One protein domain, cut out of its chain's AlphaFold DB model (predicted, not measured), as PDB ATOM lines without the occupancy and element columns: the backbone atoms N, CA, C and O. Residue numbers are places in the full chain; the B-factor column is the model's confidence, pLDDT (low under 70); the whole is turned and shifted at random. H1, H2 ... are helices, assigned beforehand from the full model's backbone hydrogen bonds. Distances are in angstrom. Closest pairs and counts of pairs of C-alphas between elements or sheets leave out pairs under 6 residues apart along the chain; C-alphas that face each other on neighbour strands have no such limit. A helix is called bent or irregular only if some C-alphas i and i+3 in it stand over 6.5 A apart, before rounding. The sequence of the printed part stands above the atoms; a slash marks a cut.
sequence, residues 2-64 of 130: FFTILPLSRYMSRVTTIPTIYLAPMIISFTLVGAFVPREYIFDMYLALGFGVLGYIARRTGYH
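Overview. This is residues 2 to 64 of the 130 residues of an uncharacterized protein of Rhodobacter sp (UniProt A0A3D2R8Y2). Two helices, H2 and H3, form a V-shaped helical hairpin that is closed near their linked ends and open toward the other ends, while a third helix, H1, sticks out from it as a free arm with residues 2 to 14. H1 comes first and reaches neither of the others, and residues 56 to 62, at the far end of H3 and just past it, also stand free. The printed part has 63 residues with three named helices, in the order H1, H2, H3, and no named strand; its class is all helix. The whole is only just loose, close to extended, with a radius of gyration of the C-alphas of 15.7 A and spans of 42 by 32 by 24 A.

Arrangement. H1, residues 2 to 17, has a kink of 27 degrees near residue 9. A tight link of 2 residues joins it to H2, residues 20 to 36, yet the two are apart. A tight link of 5 residues then leads from H2 to H3, residues 42 to 60. H2 and H3 touch, with 11 pairs of C-alphas within 8 A, and the closest C-alphas are those of Leu 32 and Met 45, 5.6 A apart. H2 touches H3 with residues 31 to 36 alone, and H3 touches H2 with residues 42 to 49 alone. The two run opposite ways at a steep tilt of 44 degrees, a helical hairpin, with their centres 12.8 A apart. H1 and H3 are apart. In H3 every O i to N i+4 pair is within hydrogen-bond range, against 12 of 13 in H2 and 6 of 12 in H1; in H1, 9 of 13 O i to N i+3 pairs are within range.

Along the chain. H1 begins with the C-alpha of Phe 2 at (23.130, 22.746, 13.491) and measures 24.2 A from first to last C-alpha. It is neither bent nor irregular, but only just: C-alphas 4 and 7 are 6.1 A apart. H2 begins at C-alpha 20, at (5.463, -1.585, 13.117), and measures 24.0 A. H3, the longest helix with 19 residues, measures 27.6 A and ends at C-alpha 60, at (16.101, -13.109, 22.874).

Size, cuts and confidence. The two C-alphas farthest apart are those of Phe 3 and Phe 43, 43.0 A. Without the stretches that stand free, the body has 36 residues and spans 28 by 26 by 13 A. The printed part has no cut, and both links are tight. The mean pLDDT of the printed part is 90.4, that of H1 is 84, and no printed residue is under 70.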
ATOM      1  N   PHE A   2      24.103  22.763  12.377       79.06
ATOM      2  CA  PHE A   2      23.130  22.746  13.491       79.06
ATOM      3  C   PHE A   2      21.712  23.214  13.111       79.06
ATOM      4  O   PHE A   2      20.734  22.582  13.499       79.06
ATOM      5  N   PHE A   3      21.596  24.261  12.285       85.81
ATOM      6  CA  PHE A   3      20.298  24.790  11.846       85.81
ATOM      7  C   PHE A   3      19.497  23.808  10.976       85.81
ATOM      8  O   PHE A   3      18.276  23.838  10.990       85.81
ATOM      9  N   THR A   4      20.167  22.908  10.248       86.75
ATOM     10  CA  THR A   4      19.505  21.902   9.401       86.75
ATOM     11  C   THR A   4      19.109  20.651  10.187       86.75
ATOM     12  O   THR A   4      18.105  20.023   9.868       86.75
ATOM     13  N   ILE A   5      19.843  20.307  11.250       86.62
ATOM     14  CA  ILE A   5      19.578  19.124  12.088       86.62
ATOM     15  C   ILE A   5      18.330  19.300  12.962       86.62
ATOM     16  O   ILE A   5      17.542  18.366  13.095       86.62
ATOM     17  N   LEU A   6      18.121  20.489  13.535       85.88
ATOM     18  CA  LEU A   6      16.981  20.774  14.416       85.88
ATOM     19  C   LEU A   6      15.600  20.562  13.756       85.88
ATOM     20  O   LEU A   6      14.780  19.850  14.341       85.88
ATOM     21  N   PRO A   7      15.311  21.098  12.552       86.50
ATOM     22  CA  PRO A   7      14.042  20.835  11.879       86.50
ATOM     23  C   PRO A   7      13.961  19.387  11.388       86.50
ATOM     24  O   PRO A   7      12.924  18.746  11.556       86.50
ATOM     25  N   LEU A   8      15.053  18.831  10.849       84.50
ATOM     26  CA  LEU A   8      15.069  17.478  10.286       84.50
ATOM     27  C   LEU A   8      14.830  16.392  11.348       84.50
ATOM     28  O   LEU A   8      14.112  15.429  11.086       84.50
ATOM     29  N   SER A   9      15.349  16.589  12.565       84.88
ATOM     30  CA  SER A   9      15.074  15.745  13.736       84.88
ATOM     31  C   SER A   9      13.571  15.637  14.015       84.88
ATOM     32  O   SER A   9      13.029  14.540  14.183       84.88
ATOM     33  N   ARG A  10      12.859  16.771  13.966       81.12
ATOM     34  CA  ARG A  10      11.412  16.804  14.196       81.12
ATOM     35  C   ARG A  10      10.645  16.050  13.113       81.12
ATOM     36  O   ARG A  10       9.703  15.333  13.443       81.12
ATOM     37  N   TYR A  11      11.060  16.151  11.851       84.38
ATOM     38  CA  TYR A  11      10.436  15.396  10.760       84.38
ATOM     39  C   TYR A  11      10.732  13.891  10.837       84.38
ATOM     40  O   TYR A  11       9.800  13.101  10.701       84.38
ATOM     41  N   MET A  12      11.966  13.473  11.143       81.25
ATOM     42  CA  MET A  12      12.309  12.044  11.240       81.25
ATOM     43  C   MET A  12      11.667  11.337  12.430       81.25
ATOM     44  O   MET A  12      11.343  10.154  12.333       81.25
ATOM     45  N   SER A  13      11.387  12.051  13.523       81.69
ATOM     46  CA  SER A  13      10.662  11.466  14.660       81.69
ATOM     47  C   SER A  13       9.288  10.894  14.266       81.69
ATOM     48  O   SER A  13       8.875   9.865  14.801       81.69
ATOM     49  N   ARG A  14       8.625  11.483  13.255       81.12
ATOM     50  CA  ARG A  14       7.324  11.024  12.734       81.12
ATOM     51  C   ARG A  14       7.398   9.693  11.986       81.12
ATOM     52  O   ARG A  14       6.388   9.015  11.848       81.12
ATOM     53  N   VAL A  15       8.577   9.273  11.531       83.25
ATOM     54  CA  VAL A  15       8.737   7.943  10.920       83.25
ATOM     55  C   VAL A  15       8.524   6.850  11.969       83.25
ATOM     56  O   VAL A  15       7.928   5.819  11.677       83.25
ATOM     57  N   THR A  16       8.906   7.111  13.224       81.56
ATOM     58  CA  THR A  16       8.746   6.159  14.338       81.56
ATOM     59  C   THR A  16       7.287   6.017  14.789       81.56
ATOM     60  O   THR A  16       6.949   5.043  15.453       81.56
ATOM     61  N   THR A  17       6.403   6.957  14.425       85.31
ATOM     62  CA  THR A  17       4.966   6.865  14.745       85.31
ATOM     63  C   THR A  17       4.187   5.967  13.782       85.31
ATOM     64  O   THR A  17       3.020   5.676  14.034       85.31
ATOM     65  N   ILE A  18       4.805   5.524  12.680       89.12
ATOM     66  CA  ILE A  18       4.195   4.571  11.746       89.12
ATOM     67  C   ILE A  18       4.111   3.203  12.441       89.12
ATOM     68  O   ILE A  18       5.091   2.773  13.054       89.12
ATOM     69  N   PRO A  19       2.973   2.491  12.369       90.12
ATOM     70  CA  PRO A  19       2.843   1.215  13.052       90.12
ATOM     71  C   PRO A  19       3.836   0.189  12.496       90.12
ATOM     72  O   PRO A  19       4.079   0.093  11.289       90.12
ATOM     73  N   THR A  20       4.393  -0.616  13.404       88.94
ATOM     74  CA  THR A  20       5.463  -1.585  13.117       88.94
ATOM     75  C   THR A  20       5.085  -2.590  12.030       88.94
ATOM     76  O   THR A  20       5.964  -3.094  11.341       88.94
ATOM     77  N   ILE A  21       3.787  -2.827  11.824       93.25
ATOM     78  CA  ILE A  21       3.272  -3.731  10.793       93.25
ATOM     79  C   ILE A  21       3.645  -3.303   9.366       93.25
ATOM     80  O   ILE A  21       3.843  -4.168   8.522       93.25
ATOM     81  N   TYR A  22       3.805  -1.997   9.103       92.19
ATOM     82  CA  TYR A  22       4.261  -1.485   7.802       92.19
ATOM     83  C   TYR A  22       5.768  -1.216   7.782       92.19
ATOM     84  O   TYR A  22       6.429  -1.461   6.775       92.19
ATOM     85  N   LEU A  23       6.336  -0.754   8.903       91.62
ATOM     86  CA  LEU A  23       7.776  -0.496   9.006       91.62
ATOM     87  C   LEU A  23       8.602  -1.773   8.844       91.62
ATOM     88  O   LEU A  23       9.597  -1.766   8.127       91.62
ATOM     89  N   ALA A  24       8.198  -2.866   9.493       91.12
ATOM     90  CA  ALA A  24       8.940  -4.119   9.462       91.12
ATOM     91  C   ALA A  24       9.141  -4.671   8.035       91.12
ATOM     92  O   ALA A  24      10.298  -4.860   7.657       91.12
ATOM     93  N   PRO A  25       8.097  -4.880   7.205       93.50
ATOM     94  CA  PRO A  25       8.287  -5.374   5.841       93.50
ATOM     95  C   PRO A  25       9.066  -4.388   4.967       93.50
ATOM     96  O   PRO A  25       9.866  -4.820   4.144       93.50
ATOM     97  N   MET A  26       8.905  -3.076   5.167       94.56
ATOM     98  CA  MET A  26       9.685  -2.081   4.428       94.56
ATOM     99  C   MET A  26      11.181  -2.182   4.755       94.56
ATOM    100  O   MET A  26      12.001  -2.261   3.844       94.56
ATOM    101  N   ILE A  27      11.544  -2.248   6.039       93.81
ATOM    102  CA  ILE A  27      12.940  -2.393   6.480       93.81
ATOM    103  C   ILE A  27      13.530  -3.713   5.970       93.81
ATOM    104  O   ILE A  27      14.658  -3.733   5.476       93.81
ATOM    105  N   ILE A  28      12.774  -4.810   6.044       93.50
ATOM    106  CA  ILE A  28      13.223  -6.121   5.556       93.50
ATOM    107  C   ILE A  28      13.488  -6.065   4.045       93.50
ATOM    108  O   ILE A  28      14.574  -6.432   3.609       93.50
ATOM    109  N   SER A  29      12.567  -5.516   3.251       94.38
ATOM    110  CA  SER A  29      12.764  -5.357   1.805       94.38
ATOM    111  C   SER A  29      13.975  -4.481   1.472       94.38
ATOM    112  O   SER A  29      14.798  -4.860   0.642       94.38
ATOM    113  N   PHE A  30      14.140  -3.342   2.151       94.38
ATOM    114  CA  PHE A  30      15.288  -2.453   1.931       94.38
ATOM    115  C   PHE A  30      16.622  -3.102   2.312       94.38
ATOM    116  O   PHE A  30      17.618  -2.909   1.618       94.38
ATOM    117  N   THR A  31      16.661  -3.878   3.396       93.06
ATOM    118  CA  THR A  31      17.885  -4.570   3.835       93.06
ATOM    119  C   THR A  31      18.252  -5.738   2.922       93.06
ATOM    120  O   THR A  31      19.433  -5.919   2.637       93.06
ATOM    121  N   LEU A  32      17.265  -6.471   2.395       94.12
ATOM    122  CA  LEU A  32      17.468  -7.509   1.377       94.12
ATOM    123  C   LEU A  32      18.061  -6.924   0.091       94.12
ATOM    124  O   LEU A  32      19.076  -7.416  -0.400       94.12
ATOM    125  N   VAL A  33      17.478  -5.832  -0.410       94.50
ATOM    126  CA  VAL A  33      18.011  -5.118  -1.580       94.50
ATOM    127  C   VAL A  33      19.415  -4.587  -1.282       94.50
ATOM    128  O   VAL A  33      20.327  -4.782  -2.080       94.50
ATOM    129  N   GLY A  34      19.629  -3.986  -0.110       93.00
ATOM    130  CA  GLY A  34      20.936  -3.468   0.300       93.00
ATOM    131  C   GLY A  34      22.030  -4.537   0.396       93.00
ATOM    132  O   GLY A  34      23.185  -4.245   0.096       93.00
ATOM    133  N   ALA A  35      21.682  -5.771   0.767       92.38
ATOM    134  CA  ALA A  35      22.613  -6.898   0.772       92.38
ATOM    135  C   ALA A  35      22.942  -7.402  -0.643       92.38
ATOM    136  O   ALA A  35      24.033  -7.922  -0.864       92.38
ATOM    137  N   PHE A  36      22.024  -7.228  -1.595       93.56
ATOM    138  CA  PHE A  36      22.185  -7.678  -2.975       93.56
ATOM    139  C   PHE A  36      23.054  -6.730  -3.821       93.56
ATOM    140  O   PHE A  36      23.915  -7.197  -4.559       93.56
ATOM    141  N   VAL A  37      22.891  -5.406  -3.688       93.69
ATOM    142  CA  VAL A  37      23.563  -4.405  -4.551       93.69
ATOM    143  C   VAL A  37      25.100  -4.537  -4.636       93.69
ATOM    144  O   VAL A  37      25.629  -4.381  -5.732       93.69
ATOM    145  N   PRO A  38      25.860  -4.808  -3.553       92.06
ATOM    146  CA  PRO A  38      27.323  -4.754  -3.617       92.06
ATOM    147  C   PRO A  38      27.978  -5.841  -4.473       92.06
ATOM    148  O   PRO A  38      29.084  -5.627  -4.966       92.06
ATOM    149  N   ARG A  39      27.358  -7.022  -4.589       91.31
ATOM    150  CA  ARG A  39      27.940  -8.159  -5.320       91.31
ATOM    151  C   ARG A  39      26.972  -8.870  -6.269       91.31
ATOM    152  O   ARG A  39      27.389  -9.819  -6.917       91.31
ATOM    153  N   GLU A  40      25.706  -8.455  -6.317       91.88
ATOM    154  CA  GLU A  40      24.634  -9.049  -7.134       91.88
ATOM    155  C   GLU A  40      24.453 -10.570  -6.929       91.88
ATOM    156  O   GLU A  40      23.891 -11.273  -7.769       91.88
ATOM    157  N   TYR A  41      24.889 -11.103  -5.780       92.56
ATOM    158  CA  TYR A  41      24.736 -12.514  -5.432       92.56
ATOM    159  C   TYR A  41      23.511 -12.740  -4.552       92.56
ATOM    160  O   TYR A  41      23.385 -12.196  -3.456       92.56
ATOM    161  N   ILE A  42      22.647 -13.663  -4.977       92.12
ATOM    162  CA  ILE A  42      21.466 -14.087  -4.205       92.12
ATOM    163  C   ILE A  42      21.883 -14.746  -2.875       92.12
ATOM    164  O   ILE A  42      21.170 -14.649  -1.876       92.12
ATOM    165  N   PHE A  43      23.067 -15.367  -2.827       93.62
ATOM    166  CA  PHE A  43      23.614 -15.944  -1.597       93.62
ATOM    167  C   PHE A  43      23.762 -14.904  -0.475       93.62
ATOM    168  O   PHE A  43      23.464 -15.216   0.675       93.62
ATOM    169  N   ASP A  44      24.120 -13.658  -0.796       92.75
ATOM    170  CA  ASP A  44      24.251 -12.584   0.199       92.75
ATOM    171  C   ASP A  44      22.904 -12.207   0.814       92.75
ATOM    172  O   ASP A  44      22.820 -11.857   1.991       92.75
ATOM    173  N   MET A  45      21.834 -12.352   0.037       93.81
ATOM    174  CA  MET A  45      20.468 -12.126   0.484       93.81
ATOM    175  C   MET A  45      20.016 -13.219   1.470       93.81
ATOM    176  O   MET A  45      19.453 -12.911   2.524       93.81
ATOM    177  N   TYR A  46      20.340 -14.489   1.194       94.00
ATOM    178  CA  TYR A  46      20.131 -15.590   2.144       94.00
ATOM    179  C   TYR A  46      20.992 -15.445   3.400       94.00
ATOM    180  O   TYR A  46      20.510 -15.679   4.510       94.00
ATOM    181  N   LEU A  47      22.247 -15.022   3.243       94.12
ATOM    182  CA  LEU A  47      23.159 -14.776   4.353       94.12
ATOM    183  C   LEU A  47      22.634 -13.649   5.256       94.12
ATOM    184  O   LEU A  47      22.634 -13.794   6.477       94.12
ATOM    185  N   ALA A  48      22.121 -12.564   4.669       93.06
ATOM    186  CA  ALA A  48      21.495 -11.466   5.402       93.06
ATOM    187  C   ALA A  48      20.267 -11.927   6.203       93.06
ATOM    188  O   ALA A  48      20.133 -11.568   7.374       93.06
ATOM    189  N   LEU A  49      19.409 -12.776   5.623       94.19
ATOM    190  CA  LEU A  49      18.295 -13.394   6.355       94.19
ATOM    191  C   LEU A  49      18.788 -14.292   7.496       94.19
ATOM    192  O   LEU A  49      18.270 -14.197   8.610       94.19
ATOM    193  N   GLY A  50      19.816 -15.109   7.254       94.94
ATOM    194  CA  GLY A  50      20.444 -15.949   8.277       94.94
ATOM    195  C   GLY A  50      20.992 -15.134   9.453       94.94
ATOM    196  O   GLY A  50      20.686 -15.426  10.611       94.94
ATOM    197  N   PHE A  51      21.722 -14.050   9.176       92.69
ATOM    198  CA  PHE A  51      22.187 -13.119  10.208       92.69
ATOM    199  C   PHE A  51      21.042 -12.359  10.891       92.69
ATOM    200  O   PHE A  51      21.136 -12.076  12.084       92.69
ATOM    201  N   GLY A  52      19.939 -12.085  10.190       92.38
ATOM    202  CA  GLY A  52      18.717 -11.542  10.785       92.38
ATOM    203  C   GLY A  52      18.114 -12.478  11.838       92.38
ATOM    204  O   GLY A  52      17.777 -12.038  12.941       92.38
ATOM    205  N   VAL A  53      18.056 -13.782  11.544       94.06
ATOM    206  CA  VAL A  53      17.614 -14.811  12.500       94.06
ATOM    207  C   VAL A  53      18.584 -14.922  13.679       94.06
ATOM    208  O   VAL A  53      18.145 -14.923  14.830       94.06
ATOM    209  N   LEU A  54      19.898 -14.938  13.427       94.06
ATOM    210  CA  LEU A  54      20.909 -14.927  14.494       94.06
ATOM    211  C   LEU A  54      20.777 -13.693  15.396       94.06
ATOM    212  O   LEU A  54      20.841 -13.814  16.618       94.06
ATOM    213  N   GLY A  55      20.528 -12.516  14.818       92.12
ATOM    214  CA  GLY A  55      20.279 -11.283  15.563       92.12
ATOM    215  C   GLY A  55      19.013 -11.354  16.422       92.12
ATOM    216  O   GLY A  55      19.014 -10.886  17.563       92.12
ATOM    217  N   TYR A  56      17.949 -11.986  15.920       91.81
ATOM    218  CA  TYR A  56      16.733 -12.231  16.699       91.81
ATOM    219  C   TYR A  56      16.994 -13.158  17.894       91.81
ATOM    220  O   TYR A  56      16.568 -12.852  19.012       91.81
ATOM    221  N   ILE A  57      17.747 -14.244  17.689       94.75
ATOM    222  CA  ILE A  57      18.147 -15.164  18.765       94.75
ATOM    223  C   ILE A  57      18.998 -14.424  19.798       94.75
ATOM    224  O   ILE A  57      18.662 -14.451  20.980       94.75
ATOM    225  N   ALA A  58      20.027 -13.697  19.354       92.75
ATOM    226  CA  ALA A  58      20.914 -12.921  20.217       92.75
ATOM    227  C   ALA A  58      20.126 -11.939  21.100       92.75
ATOM    228  O   ALA A  58      20.342 -11.882  22.316       92.75
ATOM    229  N   ARG A  59      19.145 -11.240  20.513       91.88
ATOM    230  CA  ARG A  59      18.243 -10.341  21.245       91.88
ATOM    231  C   ARG A  59      17.394 -11.084  22.277       91.88
ATOM    232  O   ARG A  59      17.206 -10.570  23.377       91.88
ATOM    233  N   ARG A  60      16.897 -12.282  21.951       92.62
ATOM    234  CA  ARG A  60      16.101 -13.109  22.874       92.62
ATOM    235  C   ARG A  60      16.925 -13.631  24.051       92.62
ATOM    236  O   ARG A  60      16.405 -13.730  25.155       92.62
ATOM    237  N   THR A  61      18.201 -13.922  23.832       91.25
ATOM    238  CA  THR A  61      19.153 -14.361  24.867       91.25
ATOM    239  C   THR A  61      19.744 -13.217  25.701       91.25
ATOM    240  O   THR A  61      20.548 -13.465  26.590       91.25
ATOM    241  N   GLY A  62      19.357 -11.963  25.438       89.94
ATOM    242  CA  GLY A  62      19.828 -10.797  26.195       89.94
ATOM    243  C   GLY A  62      21.165 -10.216  25.724       89.94
ATOM    244  O   GLY A  62      21.682  -9.300  26.363       89.94
ATOM    245  N   TYR A  63      21.723 -10.685  24.603       90.06
ATOM    246  CA  TYR A  63      22.924 -10.086  24.019       90.06
ATOM    247  C   TYR A  63      22.603  -8.783  23.280       90.06
ATOM    248  O   TYR A  63      21.569  -8.633  22.621       90.06
ATOM    249  N   HIS A  64      23.541  -7.837  23.337       90.88
ATOM    250  CA  HIS A  64      23.433  -6.573  22.619       90.88
ATOM    251  C   HIS A  64      23.838  -6.751  21.149       90.88
ATOM    252  O   HIS A  64      25.020  -6.712  20.808       90.88
TER     253      HIS A  64